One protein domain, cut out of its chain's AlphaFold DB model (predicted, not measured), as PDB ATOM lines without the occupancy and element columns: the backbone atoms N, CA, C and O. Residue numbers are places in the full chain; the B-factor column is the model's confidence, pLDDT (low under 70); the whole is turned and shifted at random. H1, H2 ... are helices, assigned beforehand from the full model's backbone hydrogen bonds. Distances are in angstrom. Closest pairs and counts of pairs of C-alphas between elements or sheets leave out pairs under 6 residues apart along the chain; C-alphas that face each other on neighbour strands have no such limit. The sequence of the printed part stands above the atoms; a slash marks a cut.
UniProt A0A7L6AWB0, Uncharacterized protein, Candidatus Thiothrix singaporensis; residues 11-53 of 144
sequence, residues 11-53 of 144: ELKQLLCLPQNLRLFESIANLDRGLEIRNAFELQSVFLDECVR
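Overview. This is residues 11 to 53 of the 144 residues of an uncharacterized protein of Candidatus Thiothrix singaporensis (UniProt A0A7L6AWB0). Two helices, H2 and H3, pack side by side at a slant and run the same way, with short H1 near their first residues and a long loop, residues 29 to 39, returning from the end of H2 to the start of H3. The printed part has 43 residues with three named helices, H1, H2, H3 in chain order, no named strand, and is all helix. It is compact, with a radius of gyration of the C-alphas of 9.3 A, and spans 25 by 19 by 16 A.

Arrangement. H1, residues 11 to 15, is close to but not clearly touching H2, residues 19 to 28; their closest C-alphas, Leu 15 and Asn 21, are 6.6 A apart. H2 touches H3, residues 40 to 53, at a steep tilt of 40 degrees, the same way; their closest C-alphas, Ile 28 and Phe 47, are 6.4 A apart. H1 is also close to but not clearly touching H3, with the closest C-alphas, Leu 15 and Ala 40, 6.8 A apart. Every O i to N i+4 pair is within hydrogen-bond range in H1 and H3, and 4 of 6 in H2.

Along the chain. H1 begins at C-alpha 11 (181.632, 184.754, 155.745) and is 6.2 A long. H2 is 14.8 A long and H3 18.3 A, ending at C-alpha 53 (191.577, 165.855, 142.051).

Size, cuts and confidence. The C-alphas farthest apart, Gln 14 and Arg 53, are 26.5 A apart. The printed part has no cut; the link H1 to H2 is tight, H2 to H3 long. Residues 32 to 34 have pLDDT under 70.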
ATOM      1  N   GLU A  11     182.420 185.756 156.459       89.44
ATOM      2  CA  GLU A  11     181.632 184.754 155.745       89.44
ATOM      3  C   GLU A  11     182.170 183.347 156.016       89.44
ATOM      4  O   GLU A  11     181.408 182.447 156.371       89.44
ATOM      5  N   LEU A  12     183.493 183.163 155.939       89.12
ATOM      6  CA  LEU A  12     184.119 181.879 156.230       89.12
ATOM      7  C   LEU A  12     183.926 181.501 157.702       89.12
ATOM      8  O   LEU A  12     183.538 180.377 157.994       89.12
ATOM      9  N   LYS A  13     184.089 182.438 158.645       89.81
ATOM     10  CA  LYS A  13     183.820 182.168 160.072       89.81
ATOM     11  C   LYS A  13     182.394 181.674 160.311       89.81
ATOM     12  O   LYS A  13     182.214 180.704 161.042       89.81
ATOM     13  N   GLN A  14     181.402 182.303 159.680       91.25
ATOM     14  CA  GLN A  14     180.006 181.863 159.764       91.25
ATOM     15  C   GLN A  14     179.816 180.474 159.151       91.25
ATOM     16  O   GLN A  14     179.133 179.628 159.730       91.25
ATOM     17  N   LEU A  15     180.457 180.210 158.011       90.31
ATOM     18  CA  LEU A  15     180.399 178.915 157.342       90.31
ATOM     19  C   LEU A  15     180.967 177.787 158.219       90.31
ATOM     20  O   LEU A  15     180.391 176.696 158.258       90.31
ATOM     21  N   LEU A  16     182.057 178.059 158.940       90.94
ATOM     22  CA  LEU A  16     182.747 177.117 159.826       90.94
ATOM     23  C   LEU A  16     182.022 176.873 161.159       90.94
ATOM     24  O   LEU A  16     182.400 175.959 161.889       90.94
ATOM     25  N   CYS A  17     180.959 177.620 161.478       91.88
ATOM     26  CA  CYS A  17     180.108 177.304 162.630       91.88
ATOM     27  C   CYS A  17     179.360 175.971 162.461       91.88
ATOM     28  O   CYS A  17     178.944 175.375 163.454       91.88
ATOM     29  N   LEU A  18     179.192 175.487 161.225       89.75
ATOM     30  CA  LEU A  18     178.658 174.154 160.964       89.75
ATOM     31  C   LEU A  18     179.777 173.108 161.124       89.75
ATOM     32  O   LEU A  18     180.750 173.159 160.367       89.75
ATOM     33  N   PRO A  19     179.641 172.115 162.031       87.62
ATOM     34  CA  PRO A  19     180.705 171.140 162.312       87.62
ATOM     35  C   PRO A  19     181.211 170.395 161.073       87.62
ATOM     36  O   PRO A  19     182.392 170.083 160.954       87.62
ATOM     37  N   GLN A  20     180.314 170.133 160.125       85.44
ATOM     38  CA  GLN A  20     180.652 169.488 158.864       85.44
ATOM     39  C   GLN A  20     181.577 170.347 157.992       85.44
ATOM     40  O   GLN A  20     182.553 169.840 157.449       85.44
ATOM     41  N   ASN A  21     181.296 171.646 157.882       89.62
ATOM     42  CA  ASN A  21     182.127 172.567 157.111       89.62
ATOM     43  C   ASN A  21     183.486 172.759 157.775       89.62
ATOM     44  O   ASN A  21     184.501 172.795 157.087       89.62
ATOM     45  N   LEU A  22     183.518 172.819 159.108       89.62
ATOM     46  CA  LEU A  22     184.772 172.869 159.850       89.62
ATOM     47  C   LEU A  22     185.659 171.657 159.549       89.62
ATOM     48  O   LEU A  22     186.857 171.819 159.339       89.62
ATOM     49  N   ARG A  23     185.067 170.460 159.464       87.31
ATOM     50  CA  ARG A  23     185.798 169.233 159.131       87.31
ATOM     51  C   ARG A  23     186.350 169.245 157.704       87.31
ATOM     52  O   ARG A  23     187.501 168.876 157.512       87.31
ATOM     53  N   LEU A  24     185.571 169.702 156.718       88.62
ATOM     54  CA  LEU A  24     186.073 169.876 155.344       88.62
ATOM     55  C   LEU A  24     187.195 170.916 155.286       88.62
ATOM     56  O   LEU A  24     188.190 170.722 154.594       88.62
ATOM     57  N   PHE A  25     187.042 172.010 156.032       89.44
ATOM     58  CA  PHE A  25     188.036 173.068 156.095       89.44
ATOM     59  C   PHE A  25     189.339 172.594 156.736       89.44
ATOM     60  O   PHE A  25     190.399 172.936 156.234       89.44
ATOM     61  N   GLU A  26     189.293 171.765 157.781       88.25
ATOM     62  CA  GLU A  26     190.492 171.189 158.406       88.25
ATOM     63  C   GLU A  26     191.383 170.459 157.387       88.25
ATOM     64  O   GLU A  26     192.606 170.601 157.428       88.25
ATOM     65  N   SER A  27     190.779 169.747 156.429       86.06
ATOM     66  CA  SER A  27     191.503 169.027 155.373       86.06
ATOM     67  C   SER A  27     192.238 169.944 154.389       86.06
ATOM     68  O   SER A  27     193.230 169.522 153.800       86.06
ATOM     69  N   ILE A  28     191.791 171.193 154.231       88.00
ATOM     70  CA  ILE A  28     192.367 172.176 153.294       88.00
ATOM     71  C   ILE A  28     193.038 173.367 153.994       88.00
ATOM     72  O   ILE A  28     193.676 174.194 153.352       88.00
ATOM     73  N   ALA A  29     192.937 173.460 155.318       84.50
ATOM     74  CA  ALA A  29     193.379 174.601 156.113       84.50
ATOM     75  C   ALA A  29     194.896 174.840 156.081       84.50
ATOM     76  O   ALA A  29     195.347 175.954 156.334       84.50
ATOM     77  N   ASN A  30     195.681 173.797 155.802       77.06
ATOM     78  CA  ASN A  30     197.140 173.890 155.702       77.06
ATOM     79  C   ASN A  30     197.620 174.282 154.296       77.06
ATOM     80  O   ASN A  30     198.826 174.363 154.070       77.06
ATOM     81  N   LEU A  31     196.707 174.487 153.344       74.50
ATOM     82  CA  LEU A  31     197.071 174.994 152.029       74.50
ATOM     83  C   LEU A  31     197.482 176.460 152.185       74.50
ATOM     84  O   LEU A  31     196.694 177.294 152.620       74.50
ATOM     85  N   ASP A  32     198.731 176.765 151.834       57.09
ATOM     86  CA  ASP A  32     199.370 178.081 151.994       57.09
ATOM     87  C   ASP A  32     198.883 179.098 150.939       57.09
ATOM     88  O   ASP A  32     199.648 179.746 150.224       57.09
ATOM     89  N   ARG A  33     197.565 179.162 150.748       63.94
ATOM     90  CA  ARG A  33     196.892 180.024 149.779       63.94
ATOM     91  C   ARG A  33     195.708 180.647 150.489       63.94
ATOM     92  O   ARG A  33     194.899 179.927 151.056       63.94
ATOM     93  N   GLY A  34     195.603 181.973 150.474       65.19
ATOM     94  CA  GLY A  34     194.460 182.688 151.045       65.19
ATOM     95  C   GLY A  34     193.151 182.221 150.406       65.19
ATOM     96  O   GLY A  34     192.779 182.697 149.338       65.19
ATOM     97  N   LEU A  35     192.491 181.249 151.040       72.81
ATOM     98  CA  LEU A  35     191.273 180.623 150.546       72.81
ATOM     99  C   LEU A  35     190.116 181.625 150.642       72.81
ATOM    100  O   LEU A  35     189.579 181.866 151.723       72.81
ATOM    101  N   GLU A  36     189.702 182.195 149.510       81.25
ATOM    102  CA  GLU A  36     188.507 183.044 149.422       81.25
ATOM    103  C   GLU A  36     187.221 182.204 149.359       81.25
ATOM    104  O   GLU A  36     186.486 182.236 148.375       81.25
ATOM    105  N   ILE A  37     186.947 181.429 150.406       88.12
ATOM    106  CA  ILE A  37     185.739 180.600 150.499       88.12
ATOM    107  C   ILE A  37     184.597 181.433 151.092       88.12
ATOM    108  O   ILE A  37     184.659 181.859 152.247       88.12
ATOM    109  N   ARG A  38     183.535 181.645 150.311       87.50
ATOM    110  CA  ARG A  38     182.394 182.514 150.656       87.50
ATOM    111  C   ARG A  38     181.132 181.731 151.000       87.50
ATOM    112  O   ARG A  38     180.236 182.266 151.645       87.50
ATOM    113  N   ASN A  39     181.028 180.478 150.561       88.06
ATOM    114  CA  ASN A  39     179.858 179.631 150.793       88.06
ATOM    115  C   ASN A  39     180.217 178.133 150.831       88.06
ATOM    116  O   ASN A  39     181.340 177.728 150.532       88.06
ATOM    117  N   ALA A  40     179.242 177.300 151.209       87.00
ATOM    118  CA  ALA A  40     179.428 175.856 151.366       87.00
ATOM    119  C   ALA A  40     179.805 175.147 150.057       87.00
ATOM    120  O   ALA A  40     180.580 174.194 150.082       87.00
ATOM    121  N   PHE A  41     179.276 175.617 148.925       84.94
ATOM    122  CA  PHE A  41     179.576 175.040 147.620       84.94
ATOM    123  C   PHE A  41     181.041 175.281 147.235       84.94
ATOM    124  O   PHE A  41     181.731 174.350 146.826       84.94
ATOM    125  N   GLU A  42     181.546 176.500 147.434       88.19
ATOM    126  CA  GLU A  42     182.961 176.822 147.221       88.19
ATOM    127  C   GLU A  42     183.870 175.994 148.133       88.19
ATOM    128  O   GLU A  42     184.848 175.426 147.655       88.19
ATOM    129  N   LEU A  43     183.509 175.836 149.413       90.19
ATOM    130  CA  LEU A  43     184.251 174.985 150.348       90.19
ATOM    131  C   LEU A  43     184.358 173.539 149.844       90.19
ATOM    132  O   LEU A  43     185.441 172.958 149.840       90.19
ATOM    133  N   GLN A  44     183.241 172.962 149.401       89.94
ATOM    134  CA  GLN A  44     183.196 171.600 148.861       89.94
ATOM    135  C   GLN A  44     183.978 171.481 147.557       89.94
ATOM    136  O   GLN A  44     184.667 170.486 147.349       89.94
ATOM    137  N   SER A  45     183.889 172.487 146.685       88.81
ATOM    138  CA  SER A  45     184.620 172.505 145.422       88.81
ATOM    139  C   SER A  45     186.127 172.561 145.653       88.81
ATOM    140  O   SER A  45     186.847 171.794 145.021       88.81
ATOM    141  N   VAL A  46     186.603 173.418 146.564       90.62
ATOM    142  CA  VAL A  46     188.028 173.485 146.928       90.62
ATOM    143  C   VAL A  46     188.474 172.173 147.568       90.62
ATOM    144  O   VAL A  46     189.500 171.630 147.180       90.62
ATOM    145  N   PHE A  47     187.681 171.611 148.483       91.62
ATOM    146  CA  PHE A  47     187.972 170.307 149.078       91.62
ATOM    147  C   PHE A  47     188.100 169.193 148.023       91.62
ATOM    148  O   PHE A  47     189.073 168.444 148.035       91.62
ATOM    149  N   LEU A  48     187.148 169.083 147.091       92.00
ATOM    150  CA  LEU A  48     187.197 168.080 146.022       92.00
ATOM    151  C   LEU A  48     188.362 168.325 145.056       92.00
ATOM    152  O   LEU A  48     188.924 167.374 144.518       92.00
ATOM    153  N   ASP A  49     188.746 169.574 144.816       91.12
ATOM    154  CA  ASP A  49     189.893 169.845 143.960       91.12
ATOM    155  C   ASP A  49     191.203 169.436 144.645       91.12
ATOM    156  O   ASP A  49     191.976 168.659 144.092       91.12
ATOM    157  N   GLU A  50     191.408 169.858 145.886       90.81
ATOM    158  CA  GLU A  50     192.675 169.693 146.604       90.81
ATOM    159  C   GLU A  50     192.850 168.274 147.166       90.81
ATOM    160  O   GLU A  50     193.868 167.620 146.937       90.81
ATOM    161  N   CYS A  51     191.835 167.744 147.853       90.88
ATOM    162  CA  CYS A  51     191.923 166.447 148.530       90.88
ATOM    163  C   CYS A  51     191.616 165.255 147.613       90.88
ATOM    164  O   CYS A  51     191.931 164.121 147.973       90.88
ATOM    165  N   VAL A  52     191.003 165.481 146.442       93.75
ATOM    166  CA  VAL A  52     190.640 164.405 145.499       93.75
ATOM    167  C   VAL A  52     191.331 164.593 144.153       93.75
ATOM    168  O   VAL A  52     192.112 163.731 143.755       93.75
ATOM    169  N   ARG A  53     191.072 165.691 143.429       93.44
ATOM    170  CA  ARG A  53     191.577 165.855 142.051       93.44
ATOM    171  C   ARG A  53     193.098 166.016 141.995       93.44
ATOM    172  O   ARG A  53     193.718 165.437 141.105       93.44
TER     173      ARG A  53